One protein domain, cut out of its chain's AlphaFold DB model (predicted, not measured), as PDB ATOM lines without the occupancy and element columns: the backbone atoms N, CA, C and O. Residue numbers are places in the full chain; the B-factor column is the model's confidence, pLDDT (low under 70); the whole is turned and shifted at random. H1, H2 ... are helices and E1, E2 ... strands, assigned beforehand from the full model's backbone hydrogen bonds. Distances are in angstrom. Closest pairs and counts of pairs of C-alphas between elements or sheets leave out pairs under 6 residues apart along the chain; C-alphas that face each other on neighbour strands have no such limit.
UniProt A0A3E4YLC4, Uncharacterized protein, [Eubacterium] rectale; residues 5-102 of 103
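Overview. This is residues 5 to 102 of the 103 residues of an uncharacterized protein of [Eubacterium] rectale (UniProt A0A3E4YLC4). A strongly twisted sheet of four strands has the helix H1 packed over E2 on one face, and the longer helix H2 runs side by side with H1, opposite ways. A separate two-strand ribbon, E1 with E4, sits at one end of this body, E1 close by E2. The 98 printed residues hold E1 H1 E2 E3 E4 E5 E6 H2 in that order, a mixed class; the larger sheet's order is E2 - E3 - E5 - E6, and both sheets are antiparallel. The whole is compact, with a radius of gyration of the C-alphas of 12.6 A and spans of 36 by 26 by 22 A.

Arrangement. Start at the hairpin of E2, residues 25 to 31, and E3, residues 34 to 40, where N 28 and O 36 are 2.9 A apart. Beside E3 find E5, residues 59 to 67, with N 37 and O 65 at 2.8 A; E5 bends by 86 degrees at residue 62. It makes a hairpin with E6, residues 73 to 76, where N 66 and O 74 are 2.8 A apart. H1, residues 14 to 23, is on this sheet at a height of 8.1 A, slantwise to the strands at 34 degrees to E2 on the local plane. H2, residues 83 to 100, only grazes the sheet with residues 85 to 96. With residues 85 to 92 alone it touches H1, at a shallow tilt of 28 degrees; the closest C-alphas are those of Ala 15 and Arg 92, 5.1 A. In both helices every O i to N i+4 pair is within hydrogen-bond range. E1, residues 5 to 8, pairs with E4, residues 51 to 55, through N 7 and O 52 at 2.8 A; the closest C-alphas of E1 and E2 are those of Leu 7 and Val 28, 5.9 A.

Along the chain. Find C-alpha 5 at (-14.098, 76.940, 5.911), where E1 begins its 10.0 A; H1 follows with 13.9 A. E2 measures 17.4 A, E3 19.0 A, E4 13.4 A, E5 18.3 A and E6 9.9 A. H2 runs 26.2 A to C-alpha 100 at (-7.598, 103.278, -5.556).

Size, cuts and confidence. Look to Asp 57 and Leu 102 for the farthest C-alphas, 37.5 A apart. The printed part has no cut, and no link is long. Confidence is under 70 at residues 43 to 45, 80 and 100 to 102.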
ATOM      1  N   ILE A   5     -14.148  75.952   6.986       95.00
ATOM      2  CA  ILE A   5     -14.098  76.940   5.911       95.00
ATOM      3  C   ILE A   5     -12.649  77.309   5.597       95.00
ATOM      4  O   ILE A   5     -11.751  77.159   6.429       95.00
ATOM      5  N   MET A   6     -12.442  77.770   4.368       95.50
ATOM      6  CA  MET A   6     -11.180  78.336   3.906       95.50
ATOM      7  C   MET A   6     -11.327  79.853   3.857       95.50
ATOM      8  O   MET A   6     -12.255  80.356   3.225       95.50
ATOM      9  N   LEU A   7     -10.432  80.565   4.531       95.38
ATOM     10  CA  LEU A   7     -10.296  82.014   4.444       95.38
ATOM     11  C   LEU A   7      -9.009  82.336   3.691       95.38
ATOM     12  O   LEU A   7      -7.983  81.686   3.912       95.38
ATOM     13  N   GLU A   8      -9.068  83.339   2.821       95.69
ATOM     14  CA  GLU A   8      -7.966  83.692   1.929       95.69
ATOM     15  C   GLU A   8      -7.718  85.202   1.938       95.69
ATOM     16  O   GLU A   8      -8.617  86.002   1.669       95.69
ATOM     17  N   ASN A   9      -6.473  85.588   2.203       95.81
ATOM     18  CA  ASN A   9      -5.982  86.950   2.060       95.81
ATOM     19  C   ASN A   9      -4.583  86.948   1.423       95.81
ATOM     20  O   ASN A   9      -3.564  86.975   2.117       95.81
ATOM     21  N   HIS A  10      -4.561  86.892   0.092       93.56
ATOM     22  CA  HIS A  10      -3.343  86.895  -0.720       93.56
ATOM     23  C   HIS A  10      -2.693  88.278  -0.744       93.56
ATOM     24  O   HIS A  10      -3.371  89.276  -1.006       93.56
ATOM     25  N   ASN A  11      -1.369  88.333  -0.571       92.25
ATOM     26  CA  ASN A  11      -0.600  89.582  -0.472       92.25
ATOM     27  C   ASN A  11      -1.142  90.526   0.626       92.25
ATOM     28  O   ASN A  11      -1.520  91.671   0.330       92.25
ATOM     29  N   PRO A  12      -1.205  90.054   1.885       94.88
ATOM     30  CA  PRO A  12      -1.776  90.805   2.987       94.88
ATOM     31  C   PRO A  12      -0.951  92.058   3.257       94.88
ATOM     32  O   PRO A  12       0.285  92.040   3.235       94.88
ATOM     33  N   THR A  13      -1.634  93.151   3.556       96.00
ATOM     34  CA  THR A  13      -0.960  94.389   3.936       96.00
ATOM     35  C   THR A  13      -0.463  94.350   5.377       96.00
ATOM     36  O   THR A  13      -0.853  93.491   6.172       96.00
ATOM     37  N   GLU A  14       0.393  95.302   5.746       96.00
ATOM     38  CA  GLU A  14       0.880  95.403   7.122       96.00
ATOM     39  C   GLU A  14      -0.265  95.674   8.103       96.00
ATOM     40  O   GLU A  14      -0.316  95.053   9.166       96.00
ATOM     41  N   ALA A  15      -1.245  96.508   7.730       96.38
ATOM     42  CA  ALA A  15      -2.420  96.709   8.571       96.38
ATOM     43  C   ALA A  15      -3.209  95.406   8.779       96.38
ATOM     44  O   ALA A  15      -3.628  95.123   9.896       96.38
ATOM     45  N   GLU A  16      -3.381  94.580   7.743       96.38
ATOM     46  CA  GLU A  16      -4.090  93.296   7.854       96.38
ATOM     47  C   GLU A  16      -3.357  92.309   8.766       96.38
ATOM     48  O   GLU A  16      -3.981  91.698   9.637       96.38
ATOM     49  N   LYS A  17      -2.029  92.210   8.637       95.56
ATOM     50  CA  LYS A  17      -1.203  91.376   9.523       95.56
ATOM     51  C   LYS A  17      -1.320  91.819  10.980       95.56
ATOM     52  O   LYS A  17      -1.476  90.982  11.869       95.56
ATOM     53  N   LEU A  18      -1.274  93.126  11.238       94.50
ATOM     54  CA  LEU A  18      -1.354  93.687  12.588       94.50
ATOM     55  C   LEU A  18      -2.762  93.575  13.191       94.50
ATOM     56  O   LEU A  18      -2.892  93.234  14.367       94.50
ATOM     57  N   MET A  19      -3.812  93.822  12.400       94.00
ATOM     58  CA  MET A  19      -5.207  93.654  12.824       94.00
ATOM     59  C   MET A  19      -5.492  92.201  13.217       94.00
ATOM     60  O   MET A  19      -6.090  91.956  14.266       94.00
ATOM     61  N   TYR A  20      -4.997  91.243  12.431       93.50
ATOM     62  CA  TYR A  20      -5.063  89.826  12.769       93.50
ATOM     63  C   TYR A  20      -4.285  89.508  14.044       93.50
ATOM     64  O   TYR A  20      -4.840  88.917  14.966       93.50
ATOM     65  N   LYS A  21      -3.029  89.961  14.141       92.12
ATOM     66  CA  LYS A  21      -2.176  89.695  15.303       92.12
ATOM     67  C   LYS A  21      -2.787  90.201  16.614       92.12
ATOM     68  O   LYS A  21      -2.668  89.557  17.652       92.12
ATOM     69  N   ARG A  22      -3.402  91.385  16.577       90.56
ATOM     70  CA  ARG A  22      -3.903  92.078  17.771       90.56
ATOM     71  C   ARG A  22      -5.327  91.677  18.149       90.56
ATOM     72  O   ARG A  22      -5.616  91.572  19.337       90.56
ATOM     73  N   HIS A  23      -6.202  91.510  17.160       91.12
ATOM     74  CA  HIS A  23      -7.647  91.375  17.373       91.12
ATOM     75  C   HIS A  23      -8.261  90.153  16.682       91.12
ATOM     76  O   HIS A  23      -9.475  89.984  16.737       91.12
ATOM     77  N   GLY A  24      -7.465  89.325  16.001       92.38
ATOM     78  CA  GLY A  24      -7.968  88.195  15.221       92.38
ATOM     79  C   GLY A  24      -8.761  88.598  13.980       92.38
ATOM     80  O   GLY A  24      -9.398  87.745  13.374       92.38
ATOM     81  N   LEU A  25      -8.737  89.876  13.587       93.94
ATOM     82  CA  LEU A  25      -9.454  90.369  12.412       93.94
ATOM     83  C   LEU A  25      -8.819  89.813  11.135       93.94
ATOM     84  O   LEU A  25      -7.703  90.186  10.774       93.94
ATOM     85  N   TYR A  26      -9.547  88.941  10.445       95.62
ATOM     86  CA  TYR A  26      -9.125  88.320   9.194       95.62
ATOM     87  C   TYR A  26     -10.111  88.640   8.071       95.62
ATOM     88  O   TYR A  26     -11.308  88.781   8.315       95.62
ATOM     89  N   LEU A  27      -9.612  88.765   6.839       97.12
ATOM     90  CA  LEU A  27     -10.442  89.034   5.666       97.12
ATOM     91  C   LEU A  27     -11.315  87.810   5.361       97.12
ATOM     92  O   LEU A  27     -10.796  86.745   5.038       97.12
ATOM     93  N   VAL A  28     -12.635  87.963   5.435       96.56
ATOM     94  CA  VAL A  28     -13.577  86.870   5.135       96.56
ATOM     95  C   VAL A  28     -14.284  87.047   3.800       96.56
ATOM     96  O   VAL A  28     -14.810  86.082   3.248       96.56
ATOM     97  N   LYS A  29     -14.312  88.272   3.261       95.38
ATOM     98  CA  LYS A  29     -14.956  88.562   1.981       95.38
ATOM     99  C   LYS A  29     -14.388  89.825   1.342       95.38
ATOM    100  O   LYS A  29     -14.198  90.845   2.001       95.38
ATOM    101  N   ARG A  30     -14.175  89.762   0.025       93.69
ATOM    102  CA  ARG A  30     -13.743  90.890  -0.809       93.69
ATOM    103  C   ARG A  30     -14.548  90.926  -2.105       93.69
ATOM    104  O   ARG A  30     -14.429  90.014  -2.915       93.69
ATOM    105  N   ILE A  31     -15.363  91.963  -2.305       93.50
ATOM    106  CA  ILE A  31     -16.203  92.138  -3.507       93.50
ATOM    107  C   ILE A  31     -16.272  93.624  -3.859       93.50
ATOM    108  O   ILE A  31     -16.589  94.419  -2.985       93.50
ATOM    109  N   ASN A  32     -16.022  94.012  -5.115       88.00
ATOM    110  CA  ASN A  32     -16.189  95.393  -5.611       88.00
ATOM    111  C   ASN A  32     -15.590  96.461  -4.673       88.00
ATOM    112  O   ASN A  32     -16.303  97.346  -4.213       88.00
ATOM    113  N   ASN A  33     -14.304  96.333  -4.318       88.69
ATOM    114  CA  ASN A  33     -13.610  97.204  -3.351       88.69
ATOM    115  C   ASN A  33     -14.227  97.280  -1.942       88.69
ATOM    116  O   ASN A  33     -13.792  98.090  -1.131       88.69
ATOM    117  N   THR A  34     -15.181  96.409  -1.623       94.56
ATOM    118  CA  THR A  34     -15.658  96.189  -0.260       94.56
ATOM    119  C   THR A  34     -14.832  95.085   0.388       94.56
ATOM    120  O   THR A  34     -14.644  94.023  -0.214       94.56
ATOM    121  N   TYR A  35     -14.347  95.333   1.603       97.12
ATOM    122  CA  TYR A  35     -13.523  94.405   2.381       97.12
ATOM    123  C   TYR A  35     -14.202  94.152   3.727       97.12
ATOM    124  O   TYR A  35     -14.341  95.088   4.513       97.12
ATOM    125  N   GLU A  36     -14.624  92.917   3.986       97.25
ATOM    126  CA  GLU A  36     -15.249  92.500   5.246       97.25
ATOM    127  C   GLU A  36     -14.267  91.636   6.039       97.25
ATOM    128  O   GLU A  36     -13.733  90.640   5.537       97.25
ATOM    129  N   TYR A  37     -14.032  92.053   7.280       96.69
ATOM    130  CA  TYR A  37     -13.167  91.402   8.246       96.69
ATOM    131  C   TYR A  37     -13.979  90.972   9.461       96.69
ATOM    132  O   TYR A  37     -14.775  91.751   9.991       96.69
ATOM    133  N   ASN A  38     -13.698  89.767   9.941       95.69
ATOM    134  CA  ASN A  38     -14.324  89.188  11.124       95.69
ATOM    135  C   ASN A  38     -13.255  88.709  12.099       95.69
ATOM    136  O   ASN A  38     -12.122  88.432  11.697       95.69
ATOM    137  N   ILE A  39     -13.617  88.603  13.377       93.44
ATOM    138  CA  ILE A  39     -12.730  88.017  14.381       93.44
ATOM    139  C   ILE A  39     -12.690  86.501  14.171       93.44
ATOM    140  O   ILE A  39     -13.726  85.843  14.129       93.44
ATOM    141  N   VAL A  40     -11.490  85.943  14.054       92.75
ATOM    142  CA  VAL A  40     -11.251  84.498  14.050       92.75
ATOM    143  C   VAL A  40     -10.633  84.123  15.390       92.75
ATOM    144  O   VAL A  40      -9.499  84.495  15.663       92.75
ATOM    145  N   HIS A  41     -11.360  83.396  16.234       89.38
ATOM    146  CA  HIS A  41     -10.939  83.014  17.580       89.38
ATOM    147  C   HIS A  41     -10.058  81.760  17.577       89.38
ATOM    148  O   HIS A  41     -10.558  80.640  17.611       89.38
ATOM    149  N   PHE A  42      -8.734  81.910  17.595       77.94
ATOM    150  CA  PHE A  42      -7.829  80.763  17.750       77.94
ATOM    151  C   PHE A  42      -6.499  81.172  18.413       77.94
ATOM    152  O   PHE A  42      -6.149  82.345  18.467       77.94
ATOM    153  N   GLN A  43      -5.759  80.211  18.978       63.09
ATOM    154  CA  GLN A  43      -4.652  80.481  19.915       63.09
ATOM    155  C   GLN A  43      -3.360  81.063  19.298       63.09
ATOM    156  O   GLN A  43      -2.462  81.432  20.050       63.09
ATOM    157  N   TYR A  44      -3.233  81.168  17.968       66.38
ATOM    158  CA  TYR A  44      -1.947  81.445  17.303       66.38
ATOM    159  C   TYR A  44      -1.970  82.667  16.370       66.38
ATOM    160  O   TYR A  44      -1.754  82.550  15.163       66.38
ATOM    161  N   TYR A  45      -2.182  83.860  16.922       69.44
ATOM    162  CA  TYR A  45      -2.191  85.109  16.143       69.44
ATOM    163  C   TYR A  45      -0.807  85.597  15.679       69.44
ATOM    164  O   TYR A  45      -0.721  86.533  14.886       69.44
ATOM    165  N   ASP A  46       0.284  84.990  16.153       71.38
ATOM    166  CA  ASP A  46       1.634  85.532  15.946       71.38
ATOM    167  C   ASP A  46       2.144  85.442  14.504       71.38
ATOM    168  O   ASP A  46       2.935  86.292  14.093       71.38
ATOM    169  N   ASN A  47       1.661  84.467  13.729       82.19
ATOM    170  CA  ASN A  47       2.042  84.284  12.332       82.19
ATOM    171  C   ASN A  47       0.812  84.401  11.433       82.19
ATOM    172  O   ASN A  47      -0.033  83.501  11.388       82.19
ATOM    173  N   PHE A  48       0.729  85.508  10.694       90.62
ATOM    174  CA  PHE A  48      -0.281  85.672   9.656       90.62
ATOM    175  C   PHE A  48      -0.116  84.586   8.587       90.62
ATOM    176  O   PHE A  48       0.994  84.334   8.118       90.62
ATOM    177  N   LYS A  49      -1.223  83.962   8.180       91.81
ATOM    178  CA  LYS A  49      -1.257  83.010   7.066       91.81
ATOM    179  C   LYS A  49      -2.178  83.551   5.986       91.81
ATOM    180  O   LYS A  49      -3.302  83.938   6.285       91.81
ATOM    181  N   GLU A  50      -1.724  83.537   4.739       94.69
ATOM    182  CA  GLU A  50      -2.544  83.965   3.594       94.69
ATOM    183  C   GLU A  50      -3.717  83.026   3.323       94.69
ATOM    184  O   GLU A  50      -4.721  83.445   2.761       94.69
ATOM    185  N   ILE A  51      -3.599  81.766   3.746       94.56
ATOM    186  CA  ILE A  51      -4.651  80.763   3.641       94.56
ATOM    187  C   ILE A  51      -4.857  80.141   5.021       94.56
ATOM    188  O   ILE A  51      -3.925  79.587   5.617       94.56
ATOM    189  N   LEU A  52      -6.086  80.215   5.524       91.81
ATOM    190  CA  LEU A  52      -6.496  79.658   6.808       91.81
ATOM    191  C   LEU A  52      -7.628  78.652   6.616       91.81
ATOM    192  O   LEU A  52      -8.714  79.007   6.169       91.81
ATOM    193  N   LYS A  53      -7.383  77.399   7.012       93.50
ATOM    194  CA  LYS A  53      -8.433  76.396   7.200       93.50
ATOM    195  C   LYS A  53      -8.843  76.393   8.666       93.50
ATOM    196  O   LYS A  53      -8.029  76.029   9.514       93.50
ATOM    197  N   VAL A  54     -10.077  76.786   8.952       91.88
ATOM    198  CA  VAL A  54     -10.601  76.906  10.320       91.88
ATOM    199  C   VAL A  54     -11.986  76.289  10.431       91.88
ATOM    200  O   VAL A  54     -12.670  76.101   9.425       91.88
ATOM    201  N   GLU A  55     -12.383  75.944  11.650       94.62
ATOM    202  CA  GLU A  55     -13.768  75.579  11.945       94.62
ATOM    203  C   GLU A  55     -14.662  76.811  11.744       94.62
ATOM    204  O   GLU A  55     -14.244  77.951  11.940       94.62
ATOM    205  N   GLU A  56     -15.877  76.620  11.244       93.62
ATOM    206  CA  GLU A  56     -16.763  77.742  10.927       93.62
ATOM    207  C   GLU A  56     -17.222  78.496  12.184       93.62
ATOM    208  O   GLU A  56     -17.503  79.690  12.111       93.62
ATOM    209  N   ASP A  57     -17.299  77.805  13.319       93.62
ATOM    210  CA  ASP A  57     -17.738  78.332  14.612       93.62
ATOM    211  C   ASP A  57     -16.706  79.241  15.290       93.62
ATOM    212  O   ASP A  57     -17.085  80.096  16.089       93.62
ATOM    213  N   VAL A  58     -15.421  79.125  14.940       93.44
ATOM    214  CA  VAL A  58     -14.387  80.037  15.446       93.44
ATOM    215  C   VAL A  58     -14.382  81.390  14.737       93.44
ATOM    216  O   VAL A  58     -13.677  82.299  15.171       93.44
ATOM    217  N   VAL A  59     -15.145  81.555  13.655       94.31
ATOM    218  CA  VAL A  59     -15.316  82.852  12.991       94.31
ATOM    219  C   VAL A  59     -16.531  83.557  13.576       94.31
ATOM    220  O   VAL A  59     -17.671  83.165  13.326       94.31
ATOM    221  N   ASP A  60     -16.292  84.636  14.314       93.88
ATOM    222  CA  ASP A  60     -17.352  85.480  14.853       93.88
ATOM    223  C   ASP A  60     -18.021  86.252  13.709       93.88
ATOM    224  O   ASP A  60     -17.492  87.231  13.175       93.88
ATOM    225  N   LYS A  61     -19.201  85.780  13.303       91.62
ATOM    226  CA  LYS A  61     -20.006  86.388  12.236       91.62
ATOM    227  C   LYS A  61     -20.765  87.635  12.687       91.62
ATOM    228  O   LYS A  61     -21.216  88.387  11.822       91.62
ATOM    229  N   ASP A  62     -20.882  87.862  13.989       91.62
ATOM    230  CA  ASP A  62     -21.620  88.983  14.564       91.62
ATOM    231  C   ASP A  62     -20.729  90.212  14.772       91.62
ATOM    232  O   ASP A  62     -21.238  91.338  14.786       91.62
ATOM    233  N   SER A  63     -19.412  90.005  14.880       91.75
ATOM    234  CA  SER A  63     -18.382  91.044  14.963       91.75
ATOM    235  C   SER A  63     -17.747  91.335  13.603       91.75
ATOM    236  O   SER A  63     -16.960  90.539  13.087       91.75
ATOM    237  N   LYS A  64     -18.049  92.506  13.028       94.19
ATOM    238  CA  LYS A  64     -17.645  92.868  11.661       94.19
ATOM    239  C   LYS A  64     -16.964  94.224  11.573       94.19
ATOM    240  O   LYS A  64     -17.416  95.201  12.173       94.19
ATOM    241  N   LEU A  65     -15.937  94.289  10.736       96.81
ATOM    242  CA  LEU A  65     -15.361  95.517  10.201       96.81
ATOM    243  C   LEU A  65     -15.500  95.473   8.683       96.81
ATOM    244  O   LEU A  65     -14.946  94.587   8.039       96.81
ATOM    245  N   ILE A  66     -16.213  96.434   8.108       97.12
ATOM    246  CA  ILE A  66     -16.431  96.509   6.665       97.12
ATOM    247  C   ILE A  66     -15.930  97.854   6.166       97.12
ATOM    248  O   ILE A  66     -16.402  98.897   6.610       97.12
ATOM    249  N   PHE A  67     -14.988  97.830   5.229       97.00
ATOM    250  CA  PHE A  67     -14.654  98.997   4.417       97.00
ATOM    251  C   PHE A  67     -15.538  98.943   3.180       97.00
ATOM    252  O   PHE A  67     -15.381  98.032   2.367       97.00
ATOM    253  N   ASN A  68     -16.486  99.869   3.068       95.44
ATOM    254  CA  ASN A  68     -17.446  99.907   1.973       95.44
ATOM    255  C   ASN A  68     -16.850 100.606   0.746       95.44
ATOM    256  O   ASN A  68     -15.976 101.468   0.853       95.44
ATOM    257  N   ASN A  69     -17.368 100.263  -0.433       91.81
ATOM    258  CA  ASN A  69     -16.940 100.872  -1.694       91.81
ATOM    259  C   ASN A  69     -17.210 102.390  -1.774       91.81
ATOM    260  O   ASN A  69     -16.529 103.094  -2.509       91.81
ATOM    261  N   ASP A  70     -18.181 102.904  -1.017       90.19
ATOM    262  CA  ASP A  70     -18.497 104.339  -0.935       90.19
ATOM    263  C   ASP A  70     -17.546 105.125  -0.007       90.19
ATOM    264  O   ASP A  70     -17.731 106.321   0.215       90.19
ATOM    265  N   GLY A  71     -16.526 104.462   0.548       87.31
ATOM    266  CA  GLY A  71     -15.544 105.059   1.452       87.31
ATOM    267  C   GLY A  71     -15.982 105.116   2.917       87.31
ATOM    268  O   GLY A  71     -15.203 105.573   3.763       87.31
ATOM    269  N   THR A  72     -17.189 104.647   3.246       93.12
ATOM    270  CA  THR A  72     -17.643 104.507   4.634       93.12
ATOM    271  C   THR A  72     -17.050 103.259   5.295       93.12
ATOM    272  O   THR A  72     -16.624 102.311   4.631       93.12
ATOM    273  N   ILE A  73     -17.009 103.255   6.630       95.44
ATOM    274  CA  ILE A  73     -16.580 102.100   7.425       95.44
ATOM    275  C   ILE A  73     -17.741 101.679   8.322       95.44
ATOM    276  O   ILE A  73     -18.235 102.479   9.117       95.44
ATOM    277  N   THR A  74     -18.159 100.420   8.220       95.25
ATOM    278  CA  THR A  74     -19.133  99.811   9.130       95.25
ATOM    279  C   THR A  74     -18.398  99.021  10.202       95.25
ATOM    280  O   THR A  74     -17.577  98.159   9.901       95.25
ATOM    281  N   ILE A  75     -18.717  99.302  11.464       93.50
ATOM    282  CA  ILE A  75     -18.209  98.573  12.627       93.50
ATOM    283  C   ILE A  75     -19.411  98.002  13.373       93.50
ATOM    284  O   ILE A  75     -20.266  98.752  13.841       93.50
ATOM    285  N   GLN A  76     -19.474  96.679  13.490       93.75
ATOM    286  CA  GLN A  76     -20.544  95.963  14.175       93.75
ATOM    287  C   GLN A  76     -19.954  95.104  15.291       93.75
ATOM    288  O   GLN A  76     -19.040  94.329  15.044       93.75
ATOM    289  N   ASN A  77     -20.471  95.253  16.514       86.62
ATOM    290  CA  ASN A  77     -20.146  94.441  17.699       86.62
ATOM    291  C   ASN A  77     -18.655  94.254  18.046       86.62
ATOM    292  O   ASN A  77     -18.332  93.463  18.926       86.62
ATOM    293  N   LEU A  78     -17.747  95.054  17.484       78.50
ATOM    294  CA  LEU A  78     -16.317  95.018  17.795       78.50
ATOM    295  C   LEU A  78     -15.982  95.712  19.128       78.50
ATOM    296  O   LEU A  78     -15.188  96.648  19.191       78.50
ATOM    297  N   ARG A  79     -16.576  95.231  20.226       70.19
ATOM    298  CA  ARG A  79     -16.365  95.752  21.594       70.19
ATOM    299  C   ARG A  79     -14.914  95.620  22.078       70.19
ATOM    300  O   ARG A  79     -14.542  96.254  23.058       70.19
ATOM    301  N   LEU A  80     -14.113  94.802  21.395       65.69
ATOM    302  CA  LEU A  80     -12.705  94.530  21.696       65.69
ATOM    303  C   LEU A  80     -11.725  95.488  20.991       65.69
ATOM    304  O   LEU A  80     -10.513  95.327  21.140       65.69
ATOM    305  N   LEU A  81     -12.213  96.468  20.219       78.69
ATOM    306  CA  LEU A  81     -11.352  97.475  19.600       78.69
ATOM    307  C   LEU A  81     -10.882  98.494  20.640       78.69
ATOM    308  O   LEU A  81     -11.654  99.312  21.138       78.69
ATOM    309  N   ASP A  82      -9.587  98.465  20.932       85.62
ATOM    310  CA  ASP A  82      -8.910  99.484  21.723       85.62
ATOM    311  C   ASP A  82      -8.410 100.637  20.820       85.62
ATOM    312  O   ASP A  82      -8.649 100.690  19.604       85.62
ATOM    313  N   LYS A  83      -7.700 101.607  21.412       88.12
ATOM    314  CA  LYS A  83      -7.094 102.713  20.650       88.12
ATOM    315  C   LYS A  83      -6.108 102.216  19.585       88.12
ATOM    316  O   LYS A  83      -5.995 102.847  18.536       88.12
ATOM    317  N   ILE A  84      -5.419 101.101  19.842       89.88
ATOM    318  CA  ILE A  84      -4.485 100.493  18.886       89.88
ATOM    319  C   ILE A  84      -5.281  99.954  17.697       89.88
ATOM    320  O   ILE A  84      -4.972 100.307  16.562       89.88
ATOM    321  N   GLY A  85      -6.353  99.200  17.947       90.75
ATOM    322  CA  GLY A  85      -7.262  98.698  16.918       90.75
ATOM    323  C   GLY A  85      -7.822  99.808  16.035       90.75
ATOM    324  O   GLY A  85      -7.794  99.697  14.812       90.75
ATOM    325  N   THR A  86      -8.228 100.929  16.631       91.75
ATOM    326  CA  THR A  86      -8.678 102.111  15.871       91.75
ATOM    327  C   THR A  86      -7.573 102.669  14.962       91.75
ATOM    328  O   THR A  86      -7.824 103.006  13.804       91.75
ATOM    329  N   GLY A  87      -6.331 102.735  15.454       94.94
ATOM    330  CA  GLY A  87      -5.171 103.138  14.654       94.94
ATOM    331  C   GLY A  87      -4.906 102.196  13.476       94.94
ATOM    332  O   GLY A  87      -4.670 102.660  12.361       94.94
ATOM    333  N   LEU A  88      -5.021 100.884  13.694       95.62
ATOM    334  CA  LEU A  88      -4.854  99.872  12.648       95.62
ATOM    335  C   LEU A  88      -5.966  99.936  11.588       95.62
ATOM    336  O   LEU A  88      -5.678  99.811  10.399       95.62
ATOM    337  N   ILE A  89      -7.211 100.217  11.987       94.81
ATOM    338  CA  ILE A  89      -8.324 100.444  11.050       94.81
ATOM    339  C   ILE A  89      -8.034 101.648  10.148       94.81
ATOM    340  O   ILE A  89      -8.227 101.574   8.936       94.81
ATOM    341  N   ASN A  90      -7.520 102.743  10.713       94.38
ATOM    342  CA  ASN A  90      -7.139 103.918   9.928       94.38
ATOM    343  C   ASN A  90      -5.957 103.637   8.994       94.38
ATOM    344  O   ASN A  90      -5.969 104.071   7.843       94.38
ATOM    345  N   MET A  91      -4.961 102.875   9.452       95.94
ATOM    346  CA  MET A  91      -3.861 102.425   8.599       95.94
ATOM    347  C   MET A  91      -4.398 101.616   7.413       95.94
ATOM    348  O   MET A  91      -4.053 101.906   6.268       95.94
ATOM    349  N   ARG A  92      -5.317 100.677   7.670       96.19
ATOM    350  CA  ARG A  92      -5.944  99.884   6.614       96.19
ATOM    351  C   ARG A  92      -6.748 100.742   5.640       96.19
ATOM    352  O   ARG A  92      -6.649 100.552   4.428       96.19
ATOM    353  N   ARG A  93      -7.513 101.710   6.151       94.50
ATOM    354  CA  ARG A  93      -8.258 102.674   5.331       94.50
ATOM    355  C   ARG A  93      -7.334 103.382   4.339       94.50
ATOM    356  O   ARG A  93      -7.651 103.449   3.156       94.50
ATOM    357  N   ASN A  94      -6.186 103.866   4.808       93.69
ATOM    358  CA  ASN A  94      -5.226 104.581   3.969       93.69
ATOM    359  C   ASN A  94      -4.624 103.679   2.884       93.69
ATOM    360  O   ASN A  94      -4.486 104.105   1.742       93.69
ATOM    361  N   GLU A  95      -4.311 102.421   3.202       94.06
ATOM    362  CA  GLU A  95      -3.837 101.456   2.200       94.06
ATOM    363  C   GLU A  95      -4.876 101.196   1.099       94.06
ATOM    364  O   GLU A  95      -4.511 101.074  -0.070       94.06
ATOM    365  N   ILE A  96      -6.164 101.112   1.456       92.38
ATOM    366  CA  ILE A  96      -7.254 100.929   0.487       92.38
ATOM    367  C   ILE A  96      -7.366 102.156  -0.425       92.38
ATOM    368  O   ILE A  96      -7.389 101.996  -1.645       92.38
ATOM    369  N   LEU A  97      -7.374 103.366   0.144       88.12
ATOM    370  CA  LEU A  97      -7.456 104.614  -0.625       88.12
ATOM    371  C   LEU A  97      -6.250 104.781  -1.562       88.12
ATOM    372  O   LEU A  97      -6.413 105.072  -2.743       88.12
ATOM    373  N   ASN A  98      -5.036 104.500  -1.083       85.00
ATOM    374  CA  ASN A  98      -3.826 104.595  -1.901       85.00
ATOM    375  C   ASN A  98      -3.827 103.600  -3.073       85.00
ATOM    376  O   ASN A  98      -3.350 103.934  -4.153       85.00
ATOM    377  N   LYS A  99      -4.397 102.397  -2.900       77.06
ATOM    378  CA  LYS A  99      -4.588 101.442  -4.007       77.06
ATOM    379  C   LYS A  99      -5.611 101.925  -5.039       77.06
ATOM    380  O   LYS A  99      -5.498 101.558  -6.202       77.06
ATOM    381  N   GLN A 100      -6.604 102.715  -4.636       60.81
ATOM    382  CA  GLN A 100      -7.598 103.278  -5.556       60.81
ATOM    383  C   GLN A 100      -7.040 104.442  -6.381       60.81
ATOM    384  O   GLN A 100      -7.468 104.617  -7.510       60.81
ATOM    385  N   HIS A 101      -6.062 105.190  -5.863       58.75
ATOM    386  CA  HIS A 101      -5.402 106.283  -6.593       58.75
ATOM    387  C   HIS A 101      -4.332 105.827  -7.605       58.75
ATOM    388  O   HIS A 101      -3.797 106.656  -8.336       58.75
ATOM    389  N   LEU A 102      -3.992 104.533  -7.626       53.94
ATOM    390  CA  LEU A 102      -3.014 103.936  -8.547       53.94
ATOM    391  C   LEU A 102      -3.663 103.236  -9.757       53.94
ATOM    392  O   LEU A 102      -2.931 102.723 -10.604       53.94
TER     393      LEU A 102